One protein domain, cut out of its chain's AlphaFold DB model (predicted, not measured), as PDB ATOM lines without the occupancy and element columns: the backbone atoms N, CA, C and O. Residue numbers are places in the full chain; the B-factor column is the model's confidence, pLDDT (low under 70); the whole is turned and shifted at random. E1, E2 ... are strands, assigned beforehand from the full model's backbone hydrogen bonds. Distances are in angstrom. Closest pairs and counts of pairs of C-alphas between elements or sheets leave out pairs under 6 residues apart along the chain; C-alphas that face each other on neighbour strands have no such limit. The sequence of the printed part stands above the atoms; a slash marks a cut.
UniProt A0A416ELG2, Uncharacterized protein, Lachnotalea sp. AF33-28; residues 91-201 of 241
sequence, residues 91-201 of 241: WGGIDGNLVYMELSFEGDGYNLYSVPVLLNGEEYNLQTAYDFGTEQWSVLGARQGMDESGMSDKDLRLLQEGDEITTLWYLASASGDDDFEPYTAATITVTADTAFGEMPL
ATOM      1  N   TRP A  91     173.140 211.701 237.577       98.12
ATOM      2  CA  TRP A  91     174.186 211.804 238.593       98.12
ATOM      3  C   TRP A  91     174.417 210.465 239.291       98.12
ATOM      4  O   TRP A  91     173.614 209.540 239.145       98.12
ATOM      5  N   GLY A  92     175.500 210.350 240.059       97.69
ATOM      6  CA  GLY A  92     175.817 209.138 240.803       97.69
ATOM      7  C   GLY A  92     174.790 208.802 241.884       97.69
ATOM      8  O   GLY A  92     174.313 209.654 242.640       97.69
ATOM      9  N   GLY A  93     174.479 207.516 241.986       98.19
ATOM     10  CA  GLY A  93     173.624 206.959 243.017       98.19
ATOM     11  C   GLY A  93     173.998 205.524 243.367       98.19
ATOM     12  O   GLY A  93     174.685 204.827 242.618       98.19
ATOM     13  N   ILE A  94     173.509 205.071 244.519       98.31
ATOM     14  CA  ILE A  94     173.644 203.690 244.989       98.31
ATOM     15  C   ILE A  94     172.261 203.080 245.218       98.31
ATOM     16  O   ILE A  94     171.425 203.642 245.930       98.31
ATOM     17  N   ASP A  95     171.984 201.959 244.551       97.56
ATOM     18  CA  ASP A  95     170.673 201.290 244.544       97.56
ATOM     19  C   ASP A  95     169.490 202.253 244.302       97.56
ATOM     20  O   ASP A  95     168.434 202.160 244.929       97.56
ATOM     21  N   GLY A  96     169.681 203.215 243.388       96.12
ATOM     22  CA  GLY A  96     168.677 204.217 243.019       96.12
ATOM     23  C   GLY A  96     168.509 205.372 244.012       96.12
ATOM     24  O   GLY A  96     167.527 206.106 243.916       96.12
ATOM     25  N   ASN A  97     169.436 205.535 244.960       97.88
ATOM     26  CA  ASN A  97     169.462 206.661 245.891       97.88
ATOM     27  C   ASN A  97     170.599 207.608 245.518       97.88
ATOM     28  O   ASN A  97     171.754 207.189 245.451       97.88
ATOM     29  N   LEU A  98     170.252 208.876 245.308       97.69
ATOM     30  CA  LEU A  98     171.185 209.941 244.958       97.69
ATOM     31  C   LEU A  98     172.216 210.142 246.073       97.69
ATOM     32  O   LEU A  98     171.853 210.181 247.256       97.69
ATOM     33  N   VAL A  99     173.480 210.302 245.688       97.94
ATOM     34  CA  VAL A  99     174.584 210.544 246.620       97.94
ATOM     35  C   VAL A  99     175.326 211.830 246.286       97.94
ATOM     36  O   VAL A  99     175.370 212.248 245.130       97.94
ATOM     37  N   TYR A 100     175.964 212.416 247.297       98.38
ATOM     38  CA  TYR A 100     177.129 213.261 247.059       98.38
ATOM     39  C   TYR A 100     178.298 212.392 246.575       98.38
ATOM     40  O   TYR A 100     178.527 211.314 247.130       98.38
ATOM     41  N   MET A 101     179.067 212.859 245.595       97.88
ATOM     42  CA  MET A 101     180.302 212.202 245.163       97.88
ATOM     43  C   MET A 101     181.362 213.217 244.757       97.88
ATOM     44  O   MET A 101     181.064 214.196 244.086       97.88
ATOM     45  N   GLU A 102     182.608 212.966 245.135       96.88
ATOM     46  CA  GLU A 102     183.727 213.854 244.822       96.88
ATOM     47  C   GLU A 102     184.777 213.112 244.010       96.88
ATOM     48  O   GLU A 102     185.211 212.022 244.401       96.88
ATOM     49  N   LEU A 103     185.205 213.705 242.896       96.50
ATOM     50  CA  LEU A 103     186.298 213.200 242.082       96.50
ATOM     51  C   LEU A 103     187.609 213.255 242.878       96.50
ATOM     52  O   LEU A 103     188.234 214.296 243.055       96.50
ATOM     53  N   SER A 104     188.040 212.093 243.358       94.31
ATOM     54  CA  SER A 104     189.235 211.943 244.199       94.31
ATOM     55  C   SER A 104     190.498 211.616 243.398       94.31
ATOM     56  O   SER A 104     191.620 211.807 243.875       94.31
ATOM     57  N   PHE A 105     190.324 211.093 242.184       94.62
ATOM     58  CA  PHE A 105     191.399 210.796 241.250       94.62
ATOM     59  C   PHE A 105     190.867 210.799 239.820       94.62
ATOM     60  O   PHE A 105     189.886 210.121 239.523       94.62
ATOM     61  N   GLU A 106     191.591 211.493 238.954       92.94
ATOM     62  CA  GLU A 106     191.407 211.507 237.508       92.94
ATOM     63  C   GLU A 106     192.594 210.797 236.851       92.94
ATOM     64  O   GLU A 106     193.755 211.059 237.185       92.94
ATOM     65  N   GLY A 107     192.318 209.902 235.908       92.38
ATOM     66  CA  GLY A 107     193.360 209.263 235.114       92.38
ATOM     67  C   GLY A 107     192.845 208.752 233.777       92.38
ATOM     68  O   GLY A 107     191.655 208.549 233.597       92.38
ATOM     69  N   ASP A 108     193.758 208.466 232.850       91.12
ATOM     70  CA  ASP A 108     193.440 208.168 231.441       91.12
ATOM     71  C   ASP A 108     192.515 206.957 231.196       91.12
ATOM     72  O   ASP A 108     192.014 206.778 230.087       91.12
ATOM     73  N   GLY A 109     192.353 206.067 232.180       96.38
ATOM     74  CA  GLY A 109     191.565 204.835 232.036       96.38
ATOM     75  C   GLY A 109     190.410 204.691 233.019       96.38
ATOM     76  O   GLY A 109     189.543 203.847 232.797       96.38
ATOM     77  N   TYR A 110     190.415 205.456 234.108       97.25
ATOM     78  CA  TYR A 110     189.379 205.402 235.126       97.25
ATOM     79  C   TYR A 110     189.443 206.628 236.032       97.25
ATOM     80  O   TYR A 110     190.523 207.162 236.298       97.25
ATOM     81  N   ASN A 111     188.293 206.959 236.605       97.88
ATOM     82  CA  ASN A 111     188.170 207.895 237.713       97.88
ATOM     83  C   ASN A 111     187.906 207.151 239.022       97.88
ATOM     84  O   ASN A 111     187.312 206.067 239.018       97.88
ATOM     85  N   LEU A 112     188.321 207.742 240.146       97.88
ATOM     86  CA  LEU A 112     187.887 207.323 241.481       97.88
ATOM     87  C   LEU A 112     187.103 208.432 242.150       97.88
ATOM     88  O   LEU A 112     187.538 209.585 242.160       97.88
ATOM     89  N   TYR A 113     186.039 208.047 242.837       98.12
ATOM     90  CA  TYR A 113     185.211 208.964 243.592       98.12
ATOM     91  C   TYR A 113     185.119 208.544 245.051       98.12
ATOM     92  O   TYR A 113     185.047 207.354 245.373       98.12
ATOM     93  N   SER A 114     185.111 209.551 245.917       97.38
ATOM     94  CA  SER A 114     184.857 209.418 247.345       97.38
ATOM     95  C   SER A 114     183.408 209.801 247.627       97.38
ATOM     96  O   SER A 114     182.962 210.886 247.258       97.38
ATOM     97  N   VAL A 115     182.667 208.907 248.281       98.12
ATOM     98  CA  VAL A 115     181.236 209.061 248.579       98.12
ATOM     99  C   VAL A 115     181.025 208.920 250.092       98.12
ATOM    100  O   VAL A 115     181.005 207.792 250.598       98.12
ATOM    101  N   PRO A 116     180.885 210.027 250.840       97.19
ATOM    102  CA  PRO A 116     180.602 210.017 252.269       97.19
ATOM    103  C   PRO A 116     179.258 209.353 252.585       97.19
ATOM    104  O   PRO A 116     178.218 209.680 252.011       97.19
ATOM    105  N   VAL A 117     179.278 208.414 253.530       97.94
ATOM    106  CA  VAL A 117     178.112 207.659 254.002       97.94
ATOM    107  C   VAL A 117     178.229 207.351 255.493       97.94
ATOM    108  O   VAL A 117     179.320 207.354 256.066       97.94
ATOM    109  N   LEU A 118     177.111 206.973 256.111       98.06
ATOM    110  CA  LEU A 118     177.151 206.184 257.341       98.06
ATOM    111  C   LEU A 118     177.025 204.701 256.991       98.06
ATOM    112  O   LEU A 118     175.972 204.256 256.534       98.06
ATOM    113  N   LEU A 119     178.080 203.932 257.233       97.81
ATOM    114  CA  LEU A 119     178.098 202.481 257.088       97.81
ATOM    115  C   LEU A 119     177.852 201.846 258.460       97.81
ATOM    116  O   LEU A 119     178.675 201.961 259.365       97.81
ATOM    117  N   ASN A 120     176.701 201.196 258.632       97.69
ATOM    118  CA  ASN A 120     176.218 200.672 259.915       97.69
ATOM    119  C   ASN A 120     176.207 201.730 261.041       97.69
ATOM    120  O   ASN A 120     176.429 201.415 262.210       97.69
ATOM    121  N   GLY A 121     175.953 202.994 260.683       96.75
ATOM    122  CA  GLY A 121     175.918 204.129 261.611       96.75
ATOM    123  C   GLY A 121     177.274 204.775 261.916       96.75
ATOM    124  O   GLY A 121     177.309 205.729 262.688       96.75
ATOM    125  N   GLU A 122     178.368 204.294 261.322       95.31
ATOM    126  CA  GLU A 122     179.704 204.886 261.445       95.31
ATOM    127  C   GLU A 122     180.090 205.634 260.164       95.31
ATOM    128  O   GLU A 122     179.730 205.209 259.070       95.31
ATOM    129  N   GLU A 123     180.838 206.731 260.280       94.69
ATOM    130  CA  GLU A 123     181.282 207.525 259.128       94.69
ATOM    131  C   GLU A 123     182.338 206.788 258.300       94.69
ATOM    132  O   GLU A 123     183.385 206.368 258.801       94.69
ATOM    133  N   TYR A 124     182.056 206.650 257.008       95.94
ATOM    134  CA  TYR A 124     182.952 206.076 256.014       95.94
ATOM    135  C   TYR A 124     182.832 206.856 254.705       95.94
ATOM    136  O   TYR A 124     181.802 207.452 254.411       95.94
ATOM    137  N   ASN A 125     183.859 206.760 253.871       95.81
ATOM    138  CA  ASN A 125     183.782 207.106 252.460       95.81
ATOM    139  C   ASN A 125     183.757 205.813 251.646       95.81
ATOM    140  O   ASN A 125     184.697 205.012 251.732       95.81
ATOM    141  N   LEU A 126     182.697 205.584 250.868       97.12
ATOM    142  CA  LEU A 126     182.737 204.570 249.819       97.12
ATOM    143  C   LEU A 126     183.698 205.047 248.735       97.12
ATOM    144  O   LEU A 126     183.625 206.191 248.296       97.12
ATOM    145  N   GLN A 127     184.575 204.152 248.301       97.19
ATOM    146  CA  GLN A 127     185.431 204.360 247.145       97.19
ATOM    147  C   GLN A 127     184.762 203.708 245.946       97.19
ATOM    148  O   GLN A 127     184.604 202.481 245.914       97.19
ATOM    149  N   THR A 128     184.371 204.517 244.973       98.00
ATOM    150  CA  THR A 128     183.780 204.045 243.722       98.00
ATOM    151  C   THR A 128     184.708 204.358 242.561       98.00
ATOM    152  O   THR A 128     185.550 205.251 242.641       98.00
ATOM    153  N   ALA A 129     184.615 203.569 241.499       98.19
ATOM    154  CA  ALA A 129     185.402 203.764 240.294       98.19
ATOM    155  C   ALA A 129     184.502 203.722 239.070       98.19
ATOM    156  O   ALA A 129     183.604 202.877 239.010       98.19
ATOM    157  N   TYR A 130     184.800 204.575 238.098       98.44
ATOM    158  CA  TYR A 130     184.257 204.483 236.751       98.44
ATOM    159  C   TYR A 130     185.391 204.137 235.790       98.44
ATOM    160  O   TYR A 130     186.363 204.881 235.689       98.44
ATOM    161  N   ASP A 131     185.296 202.982 235.135       98.19
ATOM    162  CA  ASP A 131     186.298 202.489 234.188       98.19
ATOM    163  C   ASP A 131     185.884 202.854 232.757       98.19
ATOM    164  O   ASP A 131     184.843 202.411 232.270       98.19
ATOM    165  N   PHE A 132     186.712 203.638 232.067       96.50
ATOM    166  CA  PHE A 132     186.402 204.155 230.732       96.50
ATOM    167  C   PHE A 132     186.460 203.078 229.643       96.50
ATOM    168  O   PHE A 132     185.831 203.210 228.598       96.50
ATOM    169  N   GLY A 133     187.231 202.007 229.853       97.06
ATOM    170  CA  GLY A 133     187.363 200.925 228.877       97.06
ATOM    171  C   GLY A 133     186.158 199.985 228.862       97.06
ATOM    172  O   GLY A 133     185.862 199.370 227.835       97.06
ATOM    173  N   THR A 134     185.485 199.850 230.003       97.38
ATOM    174  CA  THR A 134     184.304 198.998 230.190       97.38
ATOM    175  C   THR A 134     183.002 199.776 230.344       97.38
ATOM    176  O   THR A 134     181.944 199.142 230.310       97.38
ATOM    177  N   GLU A 135     183.089 201.102 230.491       96.38
ATOM    178  CA  GLU A 135     181.978 202.034 230.727       96.38
ATOM    179  C   GLU A 135     181.125 201.597 231.929       96.38
ATOM    180  O   GLU A 135     179.893 201.569 231.883       96.38
ATOM    181  N   GLN A 136     181.788 201.162 233.006       97.31
ATOM    182  CA  GLN A 136     181.133 200.564 234.168       97.31
ATOM    183  C   GLN A 136     181.584 201.182 235.484       97.31
ATOM    184  O   GLN A 136     182.767 201.430 235.724       97.31
ATOM    185  N   TRP A 137     180.599 201.343 236.364       98.25
ATOM    186  CA  TRP A 137     180.780 201.722 237.753       98.25
ATOM    187  C   TRP A 137     181.056 200.500 238.628       98.25
ATOM    188  O   TRP A 137     180.513 199.413 238.412       98.25
ATOM    189  N   SER A 138     181.871 200.681 239.664       97.38
ATOM    190  CA  SER A 138     182.102 199.664 240.689       97.38
ATOM    191  C   SER A 138     182.302 200.286 242.067       97.38
ATOM    192  O   SER A 138     182.912 201.345 242.200       97.38
ATOM    193  N   VAL A 139     181.807 199.611 243.107       97.94
ATOM    194  CA  VAL A 139     182.139 199.934 244.500       97.94
ATOM    195  C   VAL A 139     183.354 199.106 244.900       97.94
ATOM    196  O   VAL A 139     183.293 197.877 244.933       97.94
ATOM    197  N   LEU A 140     184.465 199.770 245.209       97.06
ATOM    198  CA  LEU A 140     185.718 199.117 245.593       97.06
ATOM    199  C   LEU A 140     185.732 198.726 247.076       97.06
ATOM    200  O   LEU A 140     186.401 197.770 247.467       97.06
ATOM    201  N   GLY A 141     185.008 199.474 247.907       96.50
ATOM    202  CA  GLY A 141     184.908 199.278 249.349       96.50
ATOM    203  C   GLY A 141     184.663 200.599 250.068       96.50
ATOM    204  O   GLY A 141     184.322 201.596 249.443       96.50
ATOM    205  N   ALA A 142     184.858 200.604 251.378       95.81
ATOM    206  CA  ALA A 142     184.678 201.750 252.253       95.81
ATOM    207  C   ALA A 142     185.942 201.980 253.086       95.81
ATOM    208  O   ALA A 142     186.597 201.021 253.504       95.81
ATOM    209  N   ARG A 143     186.287 203.238 253.344       91.81
ATOM    210  CA  ARG A 143     187.433 203.625 254.176       91.81
ATOM    211  C   ARG A 143     187.000 204.681 255.183       91.81
ATOM    212  O   ARG A 143     186.244 205.579 254.824       91.81
ATOM    213  N   GLN A 144     187.474 204.585 256.420       87.56
ATOM    214  CA  GLN A 144     187.259 205.654 257.394       87.56
ATOM    215  C   GLN A 144     188.123 206.872 257.049       87.56
ATOM    216  O   GLN A 144     189.181 206.750 256.427       87.56
ATOM    217  N   GLY A 145     187.651 208.058 257.432       74.50
ATOM    218  CA  GLY A 145     188.399 209.302 257.272       74.50
ATOM    219  C   GLY A 145     189.703 209.333 258.081       74.50
ATOM    220  O   GLY A 145     190.240 208.313 258.517       74.50
ATOM    221  N   MET A 146     190.244 210.532 258.276       71.38
ATOM    222  CA  MET A 146     191.365 210.702 259.199       71.38
ATOM    223  C   MET A 146     190.866 210.539 260.634       71.38
ATOM    224  O   MET A 146     189.889 211.173 261.024       71.38
ATOM    225  N   ASP A 147     191.540 209.702 261.420       66.44
ATOM    226  CA  ASP A 147     191.271 209.622 262.853       66.44
ATOM    227  C   ASP A 147     191.719 210.910 263.581       66.44
ATOM    228  O   ASP A 147     192.366 211.787 263.003       66.44
ATOM    229  N   GLU A 148     191.423 211.031 264.879       62.69
ATOM    230  CA  GLU A 148     191.819 212.193 265.704       62.69
ATOM    231  C   GLU A 148     193.341 212.457 265.723       62.69
ATOM    232  O   GLU A 148     193.789 213.521 266.156       62.69
ATOM    233  N   SER A 149     194.158 211.499 265.274       68.06
ATOM    234  CA  SER A 149     195.611 211.634 265.164       68.06
ATOM    235  C   SER A 149     196.080 212.120 263.785       68.06
ATOM    236  O   SER A 149     197.281 212.317 263.583       68.06
ATOM    237  N   GLY A 150     195.147 212.348 262.854       61.66
ATOM    238  CA  GLY A 150     195.414 212.755 261.477       61.66
ATOM    239  C   GLY A 150     195.903 211.608 260.592       61.66
ATOM    240  O   GLY A 150     196.424 211.853 259.502       61.66
ATOM    241  N   MET A 151     195.792 210.355 261.045       66.31
ATOM    242  CA  MET A 151     196.136 209.196 260.229       66.31
ATOM    243  C   MET A 151     194.911 208.760 259.433       66.31
ATOM    244  O   MET A 151     193.870 208.439 259.998       66.31
ATOM    245  N   SER A 152     195.048 208.724 258.108       66.31
ATOM    246  CA  SER A 152     194.063 208.057 257.257       66.31
ATOM    247  C   SER A 152     194.114 206.555 257.522       66.31
ATOM    248  O   SER A 152     195.205 205.962 257.524       66.31
ATOM    249  N   ASP A 153     192.945 205.950 257.731       70.38
ATOM    250  CA  ASP A 153     192.830 204.499 257.772       70.38
ATOM    251  C   ASP A 153     193.423 203.918 256.486       70.38
ATOM    252  O   ASP A 153     193.169 204.412 255.386       70.38
ATOM    253  N   LYS A 154     194.276 202.900 256.614       71.56
ATOM    254  CA  LYS A 154     194.927 202.253 255.471       71.56
ATOM    255  C   LYS A 154     194.079 201.127 254.898       71.56
ATOM    256  O   LYS A 154     194.280 200.793 253.722       71.56
ATOM    257  N   ASP A 155     193.122 200.622 255.661       83.75
ATOM    258  CA  ASP A 155     192.357 199.447 255.297       83.75
ATOM    259  C   ASP A 155     191.110 199.838 254.495       83.75
ATOM    260  O   ASP A 155     190.326 200.705 254.865       83.75
ATOM    261  N   LEU A 156     190.951 199.205 253.329       90.31
ATOM    262  CA  LEU A 156     189.728 199.300 252.538       90.31
ATOM    263  C   LEU A 156     188.816 198.139 252.944       90.31
ATOM    264  O   LEU A 156     189.113 196.977 252.653       90.31
ATOM    265  N   ARG A 157     187.715 198.445 253.626       94.31
ATOM    266  CA  ARG A 157     186.712 197.467 254.047       94.31
ATOM    267  C   ARG A 157     185.775 197.160 252.882       94.31
ATOM    268  O   ARG A 157     185.097 198.046 252.380       94.31
ATOM    269  N   LEU A 158     185.670 195.897 252.485       96.56
ATOM    270  CA  LEU A 158     184.650 195.478 251.519       96.56
ATOM    271  C   LEU A 158     183.252 195.524 252.150       96.56
ATOM    272  O   LEU A 158     183.097 195.185 253.326       96.56
ATOM    273  N   LEU A 159     182.249 195.906 251.361       97.00
ATOM    274  CA  LEU A 159     180.846 195.809 251.761       97.00
ATOM    275  C   LEU A 159     180.426 194.338 251.900       97.00
ATOM    276  O   LEU A 159     180.909 193.469 251.169       97.00
ATOM    277  N   GLN A 160     179.535 194.061 252.847       97.69
ATOM    278  CA  GLN A 160     178.977 192.735 253.100       97.69
ATOM    279  C   GLN A 160     177.453 192.785 253.005       97.69
ATOM    280  O   GLN A 160     176.840 193.761 253.427       97.69
ATOM    281  N   GLU A 161     176.829 191.724 252.484       98.38
ATOM    282  CA  GLU A 161     175.367 191.604 252.505       98.38
ATOM    283  C   GLU A 161     174.830 191.781 253.931       98.38
ATOM    284  O   GLU A 161     175.297 191.130 254.871       98.38
ATOM    285  N   GLY A 162     173.830 192.648 254.082       98.38
ATOM    286  CA  GLY A 162     173.264 193.025 255.373       98.38
ATOM    287  C   GLY A 162     173.888 194.262 256.024       98.38
ATOM    288  O   GLY A 162     173.320 194.727 257.009       98.38
ATOM    289  N   ASP A 163     174.988 194.810 255.494       98.62
ATOM    290  CA  ASP A 163     175.452 196.148 255.884       98.62
ATOM    291  C   ASP A 163     174.371 197.196 255.567       98.62
ATOM    292  O   ASP A 163     173.701 197.118 254.537       98.62
ATOM    293  N   GLU A 164     174.219 198.201 256.425       98.69
ATOM    294  CA  GLU A 164     173.362 199.360 256.172       98.69
ATOM    295  C   GLU A 164     174.205 200.535 255.672       98.69
ATOM    296  O   GLU A 164     175.161 200.939 256.331       98.69
ATOM    297  N   ILE A 165     173.845 201.105 254.525       98.69
ATOM    298  CA  ILE A 165     174.461 202.324 253.988       98.69
ATOM    299  C   ILE A 165     173.435 203.441 254.086       98.69
ATOM    300  O   ILE A 165     172.358 203.333 253.508       98.69
ATOM    301  N   THR A 166     173.772 204.515 254.796       98.69
ATOM    302  CA  THR A 166     172.981 205.750 254.819       98.69
ATOM    303  C   THR A 166     173.697 206.835 254.031       98.69
ATOM    304  O   THR A 166     174.830 207.184 254.360       98.69
ATOM    305  N   THR A 167     173.046 207.358 252.995       98.19
ATOM    306  CA  THR A 167     173.589 208.419 252.143       98.19
ATOM    307  C   THR A 167     173.546 209.770 252.852       98.19
ATOM    308  O   THR A 167     172.668 210.028 253.685       98.19
ATOM    309  N   LEU A 168     174.510 210.629 252.522       97.75
ATOM    310  CA  LEU A 168     174.609 211.991 253.035       97.75
ATOM    311  C   LEU A 168     174.363 212.994 251.906       97.75
ATOM    312  O   LEU A 168     174.861 212.823 250.793       97.75
ATOM    313  N   TRP A 169     173.595 214.035 252.211       96.88
ATOM    314  CA  TRP A 169     173.435 215.229 251.386       96.88
ATOM    315  C   TRP A 169     174.072 216.416 252.086       96.88
ATOM    316  O   TRP A 169     173.994 216.514 253.304       96.88
ATOM    317  N   TYR A 170     174.661 217.317 251.317       97.38
ATOM    318  CA  TYR A 170     175.324 218.507 251.828       97.38
ATOM    319  C   TYR A 170     174.475 219.714 251.452       97.38
ATOM    320  O   TYR A 170     174.269 219.959 250.267       97.38
ATOM    321  N   LEU A 171     173.924 220.414 252.446       96.25
ATOM    322  CA  LEU A 171     172.935 221.478 252.251       96.25
ATOM    323  C   LEU A 171     173.440 222.821 252.785       96.25
ATOM    324  O   LEU A 171     174.015 222.865 253.868       96.25
ATOM    325  N   ALA A 172     173.153 223.892 252.055       96.12
ATOM    326  CA  ALA A 172     173.381 225.284 252.444       96.12
ATOM    327  C   ALA A 172     172.188 226.148 252.001       96.12
ATOM    328  O   ALA A 172     171.288 225.665 251.298       96.12
ATOM    329  N   SER A 173     172.149 227.416 252.405       94.00
ATOM    330  CA  SER A 173     171.216 228.376 251.815       94.00
ATOM    331  C   SER A 173     171.662 228.776 250.408       94.00
ATOM    332  O   SER A 173     172.848 228.799 250.099       94.00
ATOM    333  N   ALA A 174     170.711 229.066 249.518       90.81
ATOM    334  CA  ALA A 174     171.047 229.468 248.148       90.81
ATOM    335  C   ALA A 174     171.493 230.938 248.062       90.81
ATOM    336  O   ALA A 174     172.221 231.318 247.149       90.81
ATOM    337  N   SER A 175     171.020 231.773 248.991       87.69
ATOM    338  CA  SER A 175     171.271 233.219 249.020       87.69
ATOM    339  C   SER A 175     172.326 233.675 250.034       87.69
ATOM    340  O   SER A 175     172.632 234.871 250.092       87.69
ATOM    341  N   GLY A 176     172.844 232.762 250.857       81.62
ATOM    342  CA  GLY A 176     173.833 233.038 251.894       81.62
ATOM    343  C   GLY A 176     175.227 232.507 251.567       81.62
ATOM    344  O   GLY A 176     175.428 231.777 250.606       81.62
ATOM    345  N   ASP A 177     176.181 232.884 252.418       84.94
ATOM    346  CA  ASP A 177     177.568 232.401 252.386       84.94
ATOM    347  C   ASP A 177     177.791 231.314 253.462       84.94
ATOM    348  O   ASP A 177     178.847 231.265 254.098       84.94
ATOM    349  N   ASP A 178     176.758 230.536 253.797       90.38
ATOM    350  CA  ASP A 178     176.865 229.465 254.786       90.38
ATOM    351  C   ASP A 178     177.564 228.230 254.213       90.38
ATOM    352  O   ASP A 178     177.382 227.860 253.056       90.38
ATOM    353  N   ASP A 179     178.374 227.588 255.055       93.12
ATOM    354  CA  ASP A 179     179.037 226.338 254.702       93.12
ATOM    355  C   ASP A 179     178.003 225.213 254.543       93.12
ATOM    356  O   ASP A 179     176.992 225.162 255.248       93.12
ATOM    357  N   PHE A 180     178.286 224.270 253.645       94.06
ATOM    358  CA  PHE A 180     177.447 223.092 253.474       94.06
ATOM    359  C   PHE A 180     177.510 222.165 254.691       94.06
ATOM    360  O   PHE A 180     178.577 221.704 255.095       94.06
ATOM    361  N   GLU A 181     176.340 221.793 255.202       95.81
ATOM    362  CA  GLU A 181     176.195 220.899 256.349       95.81
ATOM    363  C   GLU A 181     175.626 219.531 255.928       95.81
ATOM    364  O   GLU A 181     174.704 219.466 255.105       95.81
ATOM    365  N   PRO A 182     176.131 218.415 256.489       95.94
ATOM    366  CA  PRO A 182     175.679 217.078 256.128       95.94
ATOM    367  C   PRO A 182     174.303 216.736 256.730       95.94
ATOM    368  O   PRO A 182     174.020 216.981 257.905       95.94
ATOM    369  N   TYR A 183     173.465 216.062 255.944       96.06
ATOM    370  CA  TYR A 183     172.141 215.567 256.311       96.06
ATOM    371  C   TYR A 183     171.961 214.110 255.868       96.06
ATOM    372  O   TYR A 183     172.247 213.760 254.725       96.06
ATOM    373  N   THR A 184     171.451 213.244 256.748       97.38
ATOM    374  CA  THR A 184     171.184 211.840 256.394       97.38
ATOM    375  C   THR A 184     169.931 211.729 255.537       97.38
ATOM    376  O   THR A 184     168.850 212.108 255.991       97.38
ATOM    377  N   ALA A 185     170.060 211.162 254.343       95.44
ATOM    378  CA  ALA A 185     168.981 211.121 253.365       95.44
ATOM    379  C   ALA A 185     168.276 209.758 253.306       95.44
ATOM    380  O   ALA A 185     167.175 209.607 253.840       95.44
ATOM    381  N   ALA A 186     168.888 208.758 252.669       97.56
ATOM    382  CA  ALA A 186     168.290 207.439 252.475       97.56
ATOM    383  C   ALA A 186     169.158 206.340 253.088       97.56
ATOM    384  O   ALA A 186     170.380 206.402 252.997       97.56
ATOM    385  N   THR A 187     168.530 205.312 253.664       98.50
ATOM    386  CA  THR A 187     169.220 204.108 254.150       98.50
ATOM    387  C   THR A 187     168.839 202.906 253.294       98.50
ATOM    388  O   THR A 187     167.654 202.603 253.139       98.50
ATOM    389  N   ILE A 188     169.846 202.202 252.780       98.50
ATOM    390  CA  ILE A 188     169.704 200.937 252.054       98.50
ATOM    391  C   ILE A 188     170.408 199.805 252.797       98.50
ATOM    392  O   ILE A 188     171.336 200.030 253.572       98.50
ATOM    393  N   THR A 189     169.988 198.575 252.521       98.62
ATOM    394  CA  THR A 189     170.683 197.369 252.975       98.62
ATOM    395  C   THR A 189     171.445 196.768 251.805       98.62
ATOM    396  O   THR A 189     170.846 196.484 250.771       98.62
ATOM    397  N   VAL A 190     172.743 196.535 251.984       98.69
ATOM    398  CA  VAL A 190     173.608 195.913 250.981       98.69
ATOM    399  C   VAL A 190     173.114 194.503 250.668       98.69
ATOM    400  O   VAL A 190     172.866 193.691 251.565       98.69
ATOM    401  N   THR A 191     173.023 194.200 249.380       98.38
ATOM    402  CA  THR A 191     172.689 192.882 248.835       98.38
ATOM    403  C   THR A 191     173.745 192.439 247.823       98.38
ATOM    404  O   THR A 191     174.648 193.202 247.482       98.38
ATOM    405  N   ALA A 192     173.626 191.212 247.308       96.88
ATOM    406  CA  ALA A 192     174.472 190.726 246.215       96.88
ATOM    407  C   ALA A 192     174.365 191.577 244.934       96.88
ATOM    408  O   ALA A 192     175.294 191.575 244.129       96.88
ATOM    409  N   ASP A 193     173.238 192.271 244.754       96.88
ATOM    410  CA  ASP A 193     172.929 193.072 243.569       96.88
ATOM    411  C   ASP A 193     173.191 194.571 243.790       96.88
ATOM    412  O   ASP A 193     172.924 195.368 242.891       96.88
ATOM    413  N   THR A 194     173.693 194.966 244.970       97.88
ATOM    414  CA  THR A 194     173.956 196.376 245.273       97.88
ATOM    415  C   THR A 194     174.973 196.953 244.299       97.88
ATOM    416  O   THR A 194     176.069 196.413 244.128       97.88
ATOM    417  N   ALA A 195     174.611 198.070 243.676       97.44
ATOM    418  CA  ALA A 195     175.378 198.678 242.607       97.44
ATOM    419  C   ALA A 195     175.402 200.203 242.722       97.44
ATOM    420  O   ALA A 195     174.422 200.850 243.097       97.44
ATOM    421  N   PHE A 196     176.548 200.763 242.348       98.56
ATOM    422  CA  PHE A 196     176.693 202.185 242.078       98.56
ATOM    423  C   PHE A 196     176.496 202.428 240.587       98.56
ATOM    424  O   PHE A 196     176.895 201.596 239.770       98.56
ATOM    425  N   GLY A 197     175.917 203.562 240.229       97.94
ATOM    426  CA  GLY A 197     175.812 203.976 238.840       97.94
ATOM    427  C   GLY A 197     175.098 205.303 238.690       97.94
ATOM    428  O   GLY A 197     174.632 205.891 239.664       97.94
ATOM    429  N   GLU A 198     174.998 205.756 237.448       97.44
ATOM    430  CA  GLU A 198     174.197 206.925 237.118       97.44
ATOM    431  C   GLU A 198     172.706 206.639 237.328       97.44
ATOM    432  O   GLU A 198     172.182 205.586 236.950       97.44
ATOM    433  N   MET A 199     172.008 207.617 237.888       96.94
ATOM    434  CA  MET A 199     170.559 207.658 237.964       96.94
ATOM    435  C   MET A 199     170.039 209.004 237.448       96.94
ATOM    436  O   MET A 199     170.740 210.010 237.566       96.94
ATOM    437  N   PRO A 200     168.813 209.054 236.895       96.94
ATOM    438  CA  PRO A 200     168.191 210.313 236.512       96.94
ATOM    439  C   PRO A 200     168.074 211.261 237.702       96.94
ATOM    440  O   PRO A 200     167.613 210.867 238.779       96.94
ATOM    441  N   LEU A 201     168.458 212.511 237.479       97.25
ATOM    442  CA  LEU A 201     168.211 213.592 238.414       97.25
ATOM    443  C   LEU A 201     166.707 213.924 238.445       97.25
ATOM    444  O   LEU A 201     166.040 213.866 237.407       97.25
TER     445      LEU A 201
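AT A GLANCE: This is residues 91 to 201 of the 241 residues of an uncharacterized protein of Lachnotalea sp. AF33-28 (UniProt A0A416ELG2). A strongly twisted sheet spreads in two wings: the meander E2 E3 E4 E5, each strand the antiparallel neighbour of the one before, and the hairpin E6 and E7, which branches off E3 and whose tip, residues 173 to 178, sticks out. The small antiparallel pair E1 and E8 sits in the angle between the wings, near E5. The 111 printed residues hold eight named strands, E1 to E8 in order, and no named helix: all strand. The whole is compact, radius of gyration of the C-alphas 14.5 A, spanning 42 by 33 by 29 A.

IN THESE COORDINATES: E1 is residues 91 to 94, from C-alpha 91 at (174.186, 211.804, 238.593), and E2 is 102 to 105. E3, 110 to 119, 24.9 A long, bends by 61 degrees at residue 116. E4 is 122 to 131, 28.1 A; E5 136 to 143, 21.2 A; E6 164 to 172, 26.2 A; E7 181 to 189, 24.4 A. E8, 196 to 200, ends at C-alpha 200, (168.191, 210.313, 236.512).

HOW THE PARTS SIT: E1 and E8 are antiparallel, with N 93 and O 197 at 2.8 A, within hydrogen-bond range. E2 and E6 lie on one side of E3, E4 on the other. In range are N 104 and O 112 of E2 and E3, 2.8 A; N 113 and O 128 of E3 and E4, 2.8 A; N 127 and O 141 of E4 and E5, 2.8 A; N 166 and O 118 of E6 and E3, 2.8 A; and N 167 and O 186 of E6 and E7, 2.8 A. E3 E4 E5 E6 make a Greek key, a meander of three strands whose first is the antiparallel neighbour of the fourth. The closest C-alphas of E5 and E8, Trp 137 and Gly 197, are 5.6 A apart.

THE WHOLE: The C-alphas farthest apart, of Ser 175 and Ala 192, are 42.7 A apart. The printed part has no cut; the link E5 to E6 is long, 20 residues, and its residues 147 to 152 have pLDDT under 70.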